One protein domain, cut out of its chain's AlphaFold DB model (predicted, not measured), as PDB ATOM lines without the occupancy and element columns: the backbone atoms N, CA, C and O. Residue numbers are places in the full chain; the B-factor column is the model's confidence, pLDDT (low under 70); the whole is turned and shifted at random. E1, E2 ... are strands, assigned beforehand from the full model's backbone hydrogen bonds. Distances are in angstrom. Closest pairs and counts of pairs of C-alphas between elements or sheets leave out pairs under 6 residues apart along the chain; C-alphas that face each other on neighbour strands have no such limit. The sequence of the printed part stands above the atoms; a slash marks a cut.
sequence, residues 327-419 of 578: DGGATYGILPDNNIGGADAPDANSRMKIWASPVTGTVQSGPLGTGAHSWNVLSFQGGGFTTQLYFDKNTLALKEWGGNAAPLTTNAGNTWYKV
ATOM      1  N   ASP A 327     -35.963  -8.186 -29.681       62.94
ATOM      2  CA  ASP A 327     -36.905  -7.211 -30.264       62.94
ATOM      3  C   ASP A 327     -36.250  -5.832 -30.469       62.94
ATOM      4  O   ASP A 327     -36.391  -4.910 -29.668       62.94
ATOM      5  N   GLY A 328     -35.530  -5.681 -31.585       58.62
ATOM      6  CA  GLY A 328     -35.003  -4.401 -32.070       58.62
ATOM      7  C   GLY A 328     -33.719  -3.900 -31.398       58.62
ATOM      8  O   GLY A 328     -33.248  -2.817 -31.748       58.62
ATOM      9  N   GLY A 329     -33.153  -4.671 -30.467       70.06
ATOM     10  CA  GLY A 329     -31.907  -4.356 -29.767       70.06
ATOM     11  C   GLY A 329     -30.628  -4.615 -30.576       70.06
ATOM     12  O   GLY A 329     -30.652  -4.954 -31.763       70.06
ATOM     13  N   ALA A 330     -29.492  -4.465 -29.891       78.81
ATOM     14  CA  ALA A 330     -28.180  -4.891 -30.367       78.81
ATOM     15  C   ALA A 330     -27.798  -6.218 -29.701       78.81
ATOM     16  O   ALA A 330     -27.688  -6.279 -28.475       78.81
ATOM     17  N   THR A 331     -27.575  -7.268 -30.490       83.31
ATOM     18  CA  THR A 331     -27.077  -8.553 -29.976       83.31
ATOM     19  C   THR A 331     -25.547  -8.577 -29.946       83.31
ATOM     20  O   THR A 331     -24.887  -7.788 -30.622       83.31
ATOM     21  N   TYR A 332     -24.961  -9.484 -29.166       86.06
ATOM     22  CA  TYR A 332     -23.508  -9.652 -29.052       86.06
ATOM     23  C   TYR A 332     -23.081 -11.047 -29.522       86.06
ATOM     24  O   TYR A 332     -23.883 -11.983 -29.554       86.06
ATOM     25  N   GLY A 333     -21.816 -11.203 -29.901       87.31
ATOM     26  CA  GLY A 333     -21.246 -12.498 -30.254       87.31
ATOM     27  C   GLY A 333     -19.724 -12.487 -30.334       87.31
ATOM     28  O   GLY A 333     -19.090 -11.438 -30.414       87.31
ATOM     29  N   ILE A 334     -19.147 -13.683 -30.348       89.44
ATOM     30  CA  ILE A 334     -17.734 -13.930 -30.637       89.44
ATOM     31  C   ILE A 334     -17.699 -14.747 -31.930       89.44
ATOM     32  O   ILE A 334     -18.497 -15.674 -32.086       89.44
ATOM     33  N   LEU A 335     -16.842 -14.373 -32.880       88.62
ATOM     34  CA  LEU A 335     -16.703 -15.102 -34.146       88.62
ATOM     35  C   LEU A 335     -16.079 -16.496 -33.940       88.62
ATOM     36  O   LEU A 335     -15.400 -16.712 -32.939       88.62
ATOM     37  N   PRO A 336     -16.273 -17.448 -34.872       89.38
ATOM     38  CA  PRO A 336     -15.617 -18.756 -34.801       89.38
ATOM     39  C   PRO A 336     -14.122 -18.689 -35.156       89.38
ATOM     40  O   PRO A 336     -13.333 -19.484 -34.652       89.38
ATOM     41  N   ASP A 337     -13.730 -17.745 -36.012       88.81
ATOM     42  CA  ASP A 337     -12.367 -17.534 -36.496       88.81
ATOM     43  C   ASP A 337     -12.118 -16.041 -36.816       88.81
ATOM     44  O   ASP A 337     -12.972 -15.180 -36.589       88.81
ATOM     45  N   ASN A 338     -10.924 -15.706 -37.309       87.12
ATOM     46  CA  ASN A 338     -10.549 -14.318 -37.588       87.12
ATOM     47  C   ASN A 338     -11.116 -13.765 -38.916       87.12
ATOM     48  O   ASN A 338     -10.783 -12.634 -39.279       87.12
ATOM     49  N   ASN A 339     -11.920 -14.520 -39.672       87.00
ATOM     50  CA  ASN A 339     -12.471 -14.100 -40.960       87.00
ATOM     51  C   ASN A 339     -13.770 -13.313 -40.775       87.00
ATOM     52  O   ASN A 339     -14.850 -13.877 -40.581       87.00
ATOM     53  N   ILE A 340     -13.696 -11.989 -40.928       84.19
ATOM     54  CA  ILE A 340     -14.863 -11.120 -40.714       84.19
ATOM     55  C   ILE A 340     -15.982 -11.311 -41.742       84.19
ATOM     56  O   ILE A 340     -17.101 -10.887 -41.483       84.19
ATOM     57  N   GLY A 341     -15.765 -12.058 -42.833       82.88
ATOM     58  CA  GLY A 341     -16.869 -12.544 -43.671       82.88
ATOM     59  C   GLY A 341     -17.919 -13.352 -42.884       82.88
ATOM     60  O   GLY A 341     -19.087 -13.356 -43.256       82.88
ATOM     61  N   GLY A 342     -17.546 -13.979 -41.761       85.88
ATOM     62  CA  GLY A 342     -18.477 -14.663 -40.854       85.88
ATOM     63  C   GLY A 342     -19.304 -13.749 -39.935       85.88
ATOM     64  O   GLY A 342     -20.189 -14.246 -39.240       85.88
ATOM     65  N   ALA A 343     -19.046 -12.435 -39.901       86.75
ATOM     66  CA  ALA A 343     -19.746 -11.485 -39.031       86.75
ATOM     67  C   ALA A 343     -21.130 -11.118 -39.594       86.75
ATOM     68  O   ALA A 343     -21.352 -10.022 -40.109       86.75
ATOM     69  N   ASP A 344     -22.069 -12.054 -39.513       85.12
ATOM     70  CA  ASP A 344     -23.425 -11.901 -40.041       85.12
ATOM     71  C   ASP A 344     -24.434 -11.407 -38.977       85.12
ATOM     72  O   ASP A 344     -24.200 -11.511 -37.770       85.12
ATOM     73  N   ALA A 345     -25.578 -10.883 -39.411       82.50
ATOM     74  CA  ALA A 345     -26.741 -10.564 -38.587       82.50
ATOM     75  C   ALA A 345     -27.984 -11.300 -39.143       82.50
ATOM     76  O   ALA A 345     -28.890 -10.662 -39.674       82.50
ATOM     77  N   PRO A 346     -28.045 -12.646 -39.052       73.56
ATOM     78  CA  PRO A 346     -29.064 -13.450 -39.738       73.56
ATOM     79  C   PRO A 346     -30.447 -13.451 -39.064       73.56
ATOM     80  O   PRO A 346     -31.417 -13.906 -39.666       73.56
ATOM     81  N   ASP A 347     -30.563 -12.989 -37.815       74.62
ATOM     82  CA  ASP A 347     -31.847 -12.933 -37.102       74.62
ATOM     83  C   ASP A 347     -32.684 -11.730 -37.557       74.62
ATOM     84  O   ASP A 347     -32.233 -10.593 -37.465       74.62
ATOM     85  N   ALA A 348     -33.913 -11.974 -38.014       69.44
ATOM     86  CA  ALA A 348     -34.793 -10.977 -38.638       69.44
ATOM     87  C   ALA A 348     -35.304  -9.857 -37.701       69.44
ATOM     88  O   ALA A 348     -35.969  -8.929 -38.166       69.44
ATOM     89  N   ASN A 349     -35.038  -9.944 -36.394       70.12
ATOM     90  CA  ASN A 349     -35.500  -8.986 -35.382       70.12
ATOM     91  C   ASN A 349     -34.349  -8.089 -34.870       70.12
ATOM     92  O   ASN A 349     -34.567  -6.950 -34.442       70.12
ATOM     93  N   SER A 350     -33.114  -8.587 -34.970       73.19
ATOM     94  CA  SER A 350     -31.871  -7.939 -34.551       73.19
ATOM     95  C   SER A 350     -31.409  -6.878 -35.551       73.19
ATOM     96  O   SER A 350     -30.779  -7.180 -36.563       73.19
ATOM     97  N   ARG A 351     -31.638  -5.599 -35.234       75.62
ATOM     98  CA  ARG A 351     -31.189  -4.474 -36.079       75.62
ATOM     99  C   ARG A 351     -29.666  -4.358 -36.182       75.62
ATOM    100  O   ARG A 351     -29.156  -3.862 -37.185       75.62
ATOM    101  N   MET A 352     -28.949  -4.790 -35.145       84.75
ATOM    102  CA  MET A 352     -27.491  -4.791 -35.094       84.75
ATOM    103  C   MET A 352     -26.973  -6.000 -34.308       84.75
ATOM    104  O   MET A 352     -27.574  -6.406 -33.312       84.75
ATOM    105  N   LYS A 353     -25.813  -6.523 -34.707       86.81
ATOM    106  CA  LYS A 353     -25.012  -7.464 -33.926       86.81
ATOM    107  C   LYS A 353     -23.572  -6.974 -33.795       86.81
ATOM    108  O   LYS A 353     -22.957  -6.590 -34.784       86.81
ATOM    109  N   ILE A 354     -23.032  -6.994 -32.582       88.25
ATOM    110  CA  ILE A 354     -21.646  -6.627 -32.279       88.25
ATOM    111  C   ILE A 354     -20.836  -7.914 -32.115       88.25
ATOM    112  O   ILE A 354     -21.051  -8.684 -31.178       88.25
ATOM    113  N   TRP A 355     -19.895  -8.140 -33.029       89.75
ATOM    114  CA  TRP A 355     -18.995  -9.289 -33.029       89.75
ATOM    115  C   TRP A 355     -17.606  -8.908 -32.516       89.75
ATOM    116  O   TRP A 355     -16.986  -7.980 -33.042       89.75
ATOM    117  N   ALA A 356     -17.094  -9.662 -31.546       88.88
ATOM    118  CA  ALA A 356     -15.712  -9.588 -31.080       88.88
ATOM    119  C   ALA A 356     -14.812 -10.632 -31.770       88.88
ATOM    120  O   ALA A 356     -15.273 -11.710 -32.161       88.88
ATOM    121  N   SER A 357     -13.513 -10.321 -31.870       87.06
ATOM    122  CA  SER A 357     -12.465 -11.268 -32.293       87.06
ATOM    123  C   SER A 357     -12.468 -12.539 -31.415       87.06
ATOM    124  O   SER A 357     -12.553 -12.397 -30.192       87.06
ATOM    125  N   PRO A 358     -12.313 -13.757 -31.976       86.25
ATOM    126  CA  PRO A 358     -12.292 -15.000 -31.192       86.25
ATOM    127  C   PRO A 358     -11.083 -15.105 -30.265       86.25
ATOM    128  O   PRO A 358     -11.172 -15.588 -29.139       86.25
ATOM    129  N   VAL A 359      -9.931 -14.683 -30.781       74.56
ATOM    130  CA  VAL A 359      -8.609 -14.817 -30.167       74.56
ATOM    131  C   VAL A 359      -7.748 -13.605 -30.522       74.56
ATOM    132  O   VAL A 359      -8.142 -12.744 -31.314       74.56
ATOM    133  N   THR A 360      -6.547 -13.530 -29.954       69.38
ATOM    134  CA  THR A 360      -5.517 -12.575 -30.367       69.38
ATOM    135  C   THR A 360      -4.864 -13.015 -31.678       69.38
ATOM    136  O   THR A 360      -4.129 -13.998 -31.734       69.38
ATOM    137  N   GLY A 361      -5.080 -12.256 -32.750       72.19
ATOM    138  CA  GLY A 361      -4.476 -12.515 -34.057       72.19
ATOM    139  C   GLY A 361      -4.892 -11.476 -35.092       72.19
ATOM    140  O   GLY A 361      -5.776 -10.662 -34.829       72.19
ATOM    141  N   THR A 362      -4.253 -11.495 -36.259       80.94
ATOM    142  CA  THR A 362      -4.593 -10.589 -37.363       80.94
ATOM    143  C   THR A 362      -5.947 -10.938 -37.973       80.94
ATOM    144  O   THR A 362      -6.331 -12.109 -38.052       80.94
ATOM    145  N   VAL A 363      -6.674  -9.907 -38.402       82.06
ATOM    146  CA  VAL A 363      -7.971 -10.042 -39.069       82.06
ATOM    147  C   VAL A 363      -7.802 -10.645 -40.471       82.06
ATOM    148  O   VAL A 363      -6.892 -10.278 -41.215       82.06
ATOM    149  N   GLN A 364      -8.682 -11.570 -40.850       83.69
ATOM    150  CA  GLN A 364      -8.764 -12.131 -42.200       83.69
ATOM    151  C   GLN A 364      -9.954 -11.517 -42.946       83.69
ATOM    152  O   GLN A 364     -10.962 -11.162 -42.339       83.69
ATOM    153  N   SER A 365      -9.819 -11.332 -44.263       78.31
ATOM    154  CA  SER A 365     -10.744 -10.558 -45.121       78.31
ATOM    155  C   SER A 365     -10.908  -9.064 -44.771       78.31
ATOM    156  O   SER A 365     -11.583  -8.348 -45.518       78.31
ATOM    157  N   GLY A 366     -10.280  -8.592 -43.684       72.12
ATOM    158  CA  GLY A 366     -10.176  -7.190 -43.262       72.12
ATOM    159  C   GLY A 366      -9.237  -6.333 -44.128       72.12
ATOM    160  O   GLY A 366      -8.724  -6.814 -45.143       72.12
ATOM    161  N   PRO A 367      -9.035  -5.046 -43.774       63.91
ATOM    162  CA  PRO A 367      -8.320  -4.108 -44.631       63.91
ATOM    163  C   PRO A 367      -6.854  -4.505 -44.817       63.91
ATOM    164  O   PRO A 367      -6.190  -4.982 -43.889       63.91
ATOM    165  N   LEU A 368      -6.345  -4.303 -46.034       61.69
ATOM    166  CA  LEU A 368      -5.014  -4.753 -46.432       61.69
ATOM    167  C   LEU A 368      -3.929  -4.109 -45.549       61.69
ATOM    168  O   LEU A 368      -3.833  -2.887 -45.465       61.69
ATOM    169  N   GLY A 369      -3.112  -4.941 -44.897       58.44
ATOM    170  CA  GLY A 369      -2.033  -4.498 -44.003       58.44
ATOM    171  C   GLY A 369      -2.432  -4.253 -42.539       58.44
ATOM    172  O   GLY A 369      -1.595  -3.796 -41.763       58.44
ATOM    173  N   THR A 370      -3.666  -4.559 -42.120       60.06
ATOM    174  CA  THR A 370      -4.099  -4.319 -40.728       60.06
ATOM    175  C   THR A 370      -3.568  -5.364 -39.735       60.06
ATOM    176  O   THR A 370      -3.979  -6.521 -39.705       60.06
ATOM    177  N   GLY A 371      -2.649  -4.931 -38.866       63.31
ATOM    178  CA  GLY A 371      -2.032  -5.740 -37.804       63.31
ATOM    179  C   GLY A 371      -2.798  -5.767 -36.472       63.31
ATOM    180  O   GLY A 371      -2.191  -5.960 -35.420       63.31
ATOM    181  N   ALA A 372      -4.105  -5.491 -36.467       64.75
ATOM    182  CA  ALA A 372      -4.875  -5.348 -35.233       64.75
ATOM    183  C   ALA A 372      -5.086  -6.705 -34.533       64.75
ATOM    184  O   ALA A 372      -5.804  -7.557 -35.040       64.75
ATOM    185  N   HIS A 373      -4.520  -6.884 -33.333       70.69
ATOM    186  CA  HIS A 373      -4.701  -8.092 -32.505       70.69
ATOM    187  C   HIS A 373      -6.008  -8.109 -31.681       70.69
ATOM    188  O   HIS A 373      -6.259  -9.061 -30.944       70.69
ATOM    189  N   SER A 374      -6.811  -7.040 -31.738       76.19
ATOM    190  CA  SER A 374      -8.087  -6.899 -31.019       76.19
ATOM    191  C   SER A 374      -8.973  -5.870 -31.725       76.19
ATOM    192  O   SER A 374      -8.685  -4.667 -31.688       76.19
ATOM    193  N   TRP A 375     -10.050  -6.360 -32.330       76.88
ATOM    194  CA  TRP A 375     -10.982  -5.642 -33.204       76.88
ATOM    195  C   TRP A 375     -12.427  -6.100 -32.949       76.88
ATOM    196  O   TRP A 375     -12.652  -7.127 -32.305       76.88
ATOM    197  N   ASN A 376     -13.396  -5.332 -33.456       84.06
ATOM    198  CA  ASN A 376     -14.822  -5.670 -33.441       84.06
ATOM    199  C   ASN A 376     -15.465  -5.330 -34.797       84.06
ATOM    200  O   ASN A 376     -14.974  -4.455 -35.516       84.06
ATOM    201  N   VAL A 377     -16.586  -5.983 -35.109       84.06
ATOM    202  CA  VAL A 377     -17.445  -5.690 -36.268       84.06
ATOM    203  C   VAL A 377     -18.856  -5.375 -35.777       84.06
ATOM    204  O   VAL A 377     -19.410  -6.124 -34.974       84.06
ATOM    205  N   LEU A 378     -19.445  -4.285 -36.264       86.56
ATOM    206  CA  LEU A 378     -20.880  -4.020 -36.155       86.56
ATOM    207  C   LEU A 378     -21.552  -4.517 -37.436       86.56
ATOM    208  O   LEU A 378     -21.294  -3.983 -38.510       86.56
ATOM    209  N   SER A 379     -22.402  -5.529 -37.327       84.62
ATOM    210  CA  SER A 379     -23.183  -6.071 -38.439       84.62
ATOM    211  C   SER A 379     -24.610  -5.543 -38.354       84.62
ATOM    212  O   SER A 379     -25.279  -5.766 -37.346       84.62
ATOM    213  N   PHE A 380     -25.082  -4.840 -39.379       80.38
ATOM    214  CA  PHE A 380     -26.427  -4.265 -39.439       80.38
ATOM    215  C   PHE A 380     -27.304  -5.064 -40.393       80.38
ATOM    216  O   PHE A 380     -26.850  -5.421 -41.478       80.38
ATOM    217  N   GLN A 381     -28.564  -5.292 -40.024       77.00
ATOM    218  CA  GLN A 381     -29.518  -5.979 -40.893       77.00
ATOM    219  C   GLN A 381     -30.521  -5.003 -41.520       77.00
ATOM    220  O   GLN A 381     -31.092  -4.148 -40.841       77.00
ATOM    221  N   GLY A 382     -30.794  -5.178 -42.814       67.81
ATOM    222  CA  GLY A 382     -31.879  -4.498 -43.517       67.81
ATOM    223  C   GLY A 382     -32.456  -5.352 -44.642       67.81
ATOM    224  O   GLY A 382     -31.757  -5.681 -45.594       67.81
ATOM    225  N   GLY A 383     -33.744  -5.705 -44.558       59.72
ATOM    226  CA  GLY A 383     -34.494  -6.298 -45.677       59.72
ATOM    227  C   GLY A 383     -33.957  -7.630 -46.219       59.72
ATOM    228  O   GLY A 383     -34.137  -7.908 -47.401       59.72
ATOM    229  N   GLY A 384     -33.284  -8.435 -45.388       61.78
ATOM    230  CA  GLY A 384     -32.639  -9.689 -45.803       61.78
ATOM    231  C   GLY A 384     -31.185  -9.545 -46.273       61.78
ATOM    232  O   GLY A 384     -30.608 -10.524 -46.740       61.78
ATOM    233  N   PHE A 385     -30.588  -8.358 -46.147       63.19
ATOM    234  CA  PHE A 385     -29.157  -8.106 -46.334       63.19
ATOM    235  C   PHE A 385     -28.488  -7.806 -44.988       63.19
ATOM    236  O   PHE A 385     -29.099  -7.166 -44.126       63.19
ATOM    237  N   THR A 386     -27.217  -8.192 -44.853       69.81
ATOM    238  CA  THR A 386     -26.343  -7.766 -43.753       69.81
ATOM    239  C   THR A 386     -25.221  -6.895 -44.307       69.81
ATOM    240  O   THR A 386     -24.481  -7.328 -45.191       69.81
ATOM    241  N   THR A 387     -25.047  -5.691 -43.765       70.19
ATOM    242  CA  THR A 387     -23.845  -4.869 -43.984       70.19
ATOM    243  C   THR A 387     -22.947  -4.910 -42.750       70.19
ATOM    244  O   THR A 387     -23.391  -5.246 -41.652       70.19
ATOM    245  N   GLN A 388     -21.662  -4.596 -42.919       77.12
ATOM    246  CA  GLN A 388     -20.676  -4.608 -41.838       77.12
ATOM    247  C   GLN A 388     -19.990  -3.251 -41.704       77.12
ATOM    248  O   GLN A 388     -19.714  -2.573 -42.689       77.12
ATOM    249  N   LEU A 389     -19.663  -2.897 -40.467       77.88
ATOM    250  CA  LEU A 389     -18.871  -1.744 -40.076       77.88
ATOM    251  C   LEU A 389     -17.727  -2.242 -39.190       77.88
ATOM    252  O   LEU A 389     -17.911  -2.586 -38.021       77.88
ATOM    253  N   TYR A 390     -16.541  -2.321 -39.783       71.25
ATOM    254  CA  TYR A 390     -15.310  -2.715 -39.108       71.25
ATOM    255  C   TYR A 390     -14.643  -1.496 -38.457       71.25
ATOM    256  O   TYR A 390     -14.540  -0.437 -39.075       71.25
ATOM    257  N   PHE A 391     -14.154  -1.653 -37.224       65.12
ATOM    258  CA  PHE A 391     -13.381  -0.621 -36.531       65.12
ATOM    259  C   PHE A 391     -11.956  -1.101 -36.247       65.12
ATOM    260  O   PHE A 391     -11.686  -1.740 -35.226       65.12
ATOM    261  N   ASP A 392     -11.022  -0.730 -37.123       59.03
ATOM    262  CA  ASP A 392      -9.600  -0.767 -36.789       59.03
ATOM    263  C   ASP A 392      -9.220   0.448 -35.935       59.03
ATOM    264  O   ASP A 392      -9.441   1.594 -36.333       59.03
ATOM    265  N   LYS A 393      -8.559   0.185 -34.804       58.69
ATOM    266  CA  LYS A 393      -7.947   1.199 -33.936       58.69
ATOM    267  C   LYS A 393      -6.825   1.972 -34.644       58.69
ATOM    268  O   LYS A 393      -6.537   3.093 -34.242       58.69
ATOM    269  N   ASN A 394      -6.209   1.390 -35.678       57.94
ATOM    270  CA  ASN A 394      -5.067   1.975 -36.382       57.94
ATOM    271  C   ASN A 394      -5.433   2.727 -37.676       57.94
ATOM    272  O   ASN A 394      -4.706   3.645 -38.049       57.94
ATOM    273  N   THR A 395      -6.498   2.338 -38.395       57.81
ATOM    274  CA  THR A 395      -6.748   2.832 -39.771       57.81
ATOM    275  C   THR A 395      -8.105   3.488 -40.035       57.81
ATOM    276  O   THR A 395      -8.207   4.195 -41.037       57.81
ATOM    277  N   LEU A 396      -9.114   3.317 -39.163       65.25
ATOM    278  CA  LEU A 396     -10.469   3.884 -39.331       65.25
ATOM    279  C   LEU A 396     -11.062   3.641 -40.743       65.25
ATOM    280  O   LEU A 396     -11.511   4.568 -41.421       65.25
ATOM    281  N   ALA A 397     -11.011   2.389 -41.206       64.31
ATOM    282  CA  ALA A 397     -11.440   1.985 -42.546       64.31
ATOM    283  C   ALA A 397     -12.786   1.236 -42.544       64.31
ATOM    284  O   ALA A 397     -12.917   0.181 -41.924       64.31
ATOM    285  N   LEU A 398     -13.750   1.758 -43.305       70.06
ATOM    286  CA  LEU A 398     -15.009   1.108 -43.669       70.06
ATOM    287  C   LEU A 398     -14.853   0.231 -44.921       70.06
ATOM    288  O   LEU A 398     -13.960   0.421 -45.750       70.06
ATOM    289  N   LYS A 399     -15.791  -0.702 -45.081       68.12
ATOM    290  CA  LYS A 399     -16.073  -1.441 -46.317       68.12
ATOM    291  C   LYS A 399     -17.444  -2.085 -46.202       68.12
ATOM    292  O   LYS A 399     -17.817  -2.536 -45.125       68.12
ATOM    293  N   GLU A 400     -18.143  -2.197 -47.321       67.88
ATOM    294  CA  GLU A 400     -19.366  -2.986 -47.421       67.88
ATOM    295  C   GLU A 400     -19.048  -4.387 -47.968       67.88
ATOM    296  O   GLU A 400     -18.274  -4.553 -48.917       67.88
ATOM    297  N   TRP A 401     -19.660  -5.411 -47.375       71.38
ATOM    298  CA  TRP A 401     -19.635  -6.779 -47.894       71.38
ATOM    299  C   TRP A 401     -20.889  -7.061 -48.731       71.38
ATOM    300  O   TRP A 401     -21.871  -6.326 -48.668       71.38
ATOM    301  N   GLY A 402     -20.825  -8.104 -49.560       66.75
ATOM    302  CA  GLY A 402     -21.849  -8.452 -50.542       66.75
ATOM    303  C   GLY A 402     -22.399  -9.866 -50.397       66.75
ATOM    304  O   GLY A 402     -21.691 -10.804 -50.014       66.75
ATOM    305  N   GLY A 403     -23.664 -10.014 -50.786       65.38
ATOM    306  CA  GLY A 403     -24.428 -11.255 -50.701       65.38
ATOM    307  C   GLY A 403     -25.296 -11.356 -49.446       65.38
ATOM    308  O   GLY A 403     -25.229 -10.532 -48.538       65.38
ATOM    309  N   ASN A 404     -26.135 -12.390 -49.430       64.75
ATOM    310  CA  ASN A 404     -27.174 -12.636 -48.423       64.75
ATOM    311  C   ASN A 404     -26.945 -13.964 -47.671       64.75
ATOM    312  O   ASN A 404     -27.853 -14.481 -47.029       64.75
ATOM    313  N   ALA A 405     -25.761 -14.561 -47.821       66.56
ATOM    314  CA  ALA A 405     -25.403 -15.857 -47.260       66.56
ATOM    315  C   ALA A 405     -24.010 -15.773 -46.633       66.56
ATOM    316  O   ALA A 405     -23.080 -15.263 -47.258       66.56
ATOM    317  N   ALA A 406     -23.872 -16.275 -45.407       71.00
ATOM    318  CA  ALA A 406     -22.593 -16.329 -44.712       71.00
ATOM    319  C   ALA A 406     -21.685 -17.453 -45.274       71.00
ATOM    320  O   ALA A 406     -22.187 -18.540 -45.577       71.00
ATOM    321  N   PRO A 407     -20.356 -17.247 -45.363       75.00
ATOM    322  CA  PRO A 407     -19.649 -15.994 -45.097       75.00
ATOM    323  C   PRO A 407     -19.899 -14.958 -46.203       75.00
ATOM    324  O   PRO A 407     -19.810 -15.273 -47.391       75.00
ATOM    325  N   LEU A 408     -20.165 -13.710 -45.807       73.56
ATOM    326  CA  LEU A 408     -20.392 -12.609 -46.738       73.56
ATOM    327  C   LEU A 408     -19.161 -12.413 -47.627       73.56
ATOM    328  O   LEU A 408     -18.012 -12.430 -47.170       73.56
ATOM    329  N   THR A 409     -19.405 -12.203 -48.915       72.19
ATOM    330  CA  THR A 409     -18.355 -12.145 -49.935       72.19
ATOM    331  C   THR A 409     -17.870 -10.717 -50.158       72.19
ATOM    332  O   THR A 409     -18.544  -9.741 -49.830       72.19
ATOM    333  N   THR A 410     -16.666 -10.554 -50.701       68.06
ATOM    334  CA  THR A 410     -16.158  -9.226 -51.053       68.06
ATOM    335  C   THR A 410     -16.725  -8.798 -52.403       68.06
ATOM    336  O   THR A 410     -16.386  -9.409 -53.416       68.06
ATOM    337  N   ASN A 411     -17.546  -7.743 -52.432       65.94
ATOM    338  CA  ASN A 411     -18.062  -7.179 -53.681       65.94
ATOM    339  C   ASN A 411     -16.907  -6.793 -54.620       65.94
ATOM    340  O   ASN A 411     -16.088  -5.933 -54.291       65.94
ATOM    341  N   ALA A 412     -16.847  -7.421 -55.796       55.97
ATOM    342  CA  ALA A 412     -15.847  -7.102 -56.806       55.97
ATOM    343  C   ALA A 412     -16.054  -5.661 -57.302       55.97
ATOM    344  O   ALA A 412     -17.103  -5.334 -57.849       55.97
ATOM    345  N   GLY A 413     -15.055  -4.803 -57.083       58.78
ATOM    346  CA  GLY A 413     -15.108  -3.378 -57.422       58.78
ATOM    347  C   GLY A 413     -15.496  -2.438 -56.272       58.78
ATOM    348  O   GLY A 413     -15.311  -1.235 -56.429       58.78
ATOM    349  N   ASN A 414     -15.956  -2.934 -55.113       57.12
ATOM    350  CA  ASN A 414     -16.152  -2.076 -53.936       57.12
ATOM    351  C   ASN A 414     -14.803  -1.872 -53.216       57.12
ATOM    352  O   ASN A 414     -14.160  -2.834 -52.781       57.12
ATOM    353  N   THR A 415     -14.336  -0.624 -53.163       60.47
ATOM    354  CA  THR A 415     -13.042  -0.234 -52.589       60.47
ATOM    355  C   THR A 415     -13.147   0.042 -51.087       60.47
ATOM    356  O   THR A 415     -14.205   0.354 -50.552       60.47
ATOM    357  N   TRP A 416     -12.028  -0.076 -50.368       61.53
ATOM    358  CA  TRP A 416     -11.988   0.233 -48.937       61.53
ATOM    359  C   TRP A 416     -12.176   1.738 -48.703       61.53
ATOM    360  O   TRP A 416     -11.326   2.541 -49.094       61.53
ATOM    361  N   TYR A 417     -13.251   2.116 -48.015       61.19
ATOM    362  CA  TYR A 417     -13.520   3.495 -47.625       61.19
ATOM    363  C   TYR A 417     -12.686   3.860 -46.393       61.19
ATOM    364  O   TYR A 417     -13.098   3.643 -45.253       61.19
ATOM    365  N   LYS A 418     -11.509   4.459 -46.586       58.28
ATOM    366  CA  LYS A 418     -10.883   5.202 -45.483       58.28
ATOM    367  C   LYS A 418     -11.799   6.373 -45.127       58.28
ATOM    368  O   LYS A 418     -12.217   7.091 -46.034       58.28
ATOM    369  N   VAL A 419     -12.072   6.604 -43.839       61.69
ATOM    370  CA  VAL A 419     -12.817   7.799 -43.409       61.69
ATOM    371  C   VAL A 419     -11.940   9.038 -43.599       61.69
ATOM    372  O   VAL A 419     -11.249   9.505 -42.695       61.69
TER     373      VAL A 419
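This is residues 327 to 419 of the 578 residues of an uncharacterized protein of Chitinophaga sp. XS-30 (UniProt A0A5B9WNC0). With little regular structure, this is one strongly twisted sheet of four strands, E1 to E4, with long loops, residues 335 to 351, 357 to 375 and 392 to 419, running behind one of its faces and past its edges and ends, while the other face is largely bare. The printed part has 93 residues, 24 of them in named strands, and no named helix. The order is E1, E2, E3, E4, mixed, in an all-strand, compact domain; the radius of gyration of the C-alphas is 12.5 A and the spans are 36 by 30 by 22 A.

Start at E1, residues 330 to 334, parallel to E2, residues 352 to 356, with N 333 and O 354 2.9 A apart. E2 forms a hairpin with antiparallel E3, residues 376 to 382; see N 355 and O 377, 2.8 A. E3 and E4, residues 385 to 391, form another, with N 380 and O 387 at 2.9 A. E2, E3 and E4 make a meander, each the antiparallel neighbour of the one before. E1 and E4 are apart.

Find C-alpha 330 at (-28.180, -4.891, -30.367), where E1 begins its 13.8 A; E2 spans 13.3 A, E3 19.8 A, and E4 20.0 A to C-alpha 391 at (-13.381, -0.621, -36.531).

The printed part has no cut; the links E1 to E2 and E2 to E3 are long. Mean pLDDT of the printed part is 73.2, and residues 410 to 419 are among those under 70.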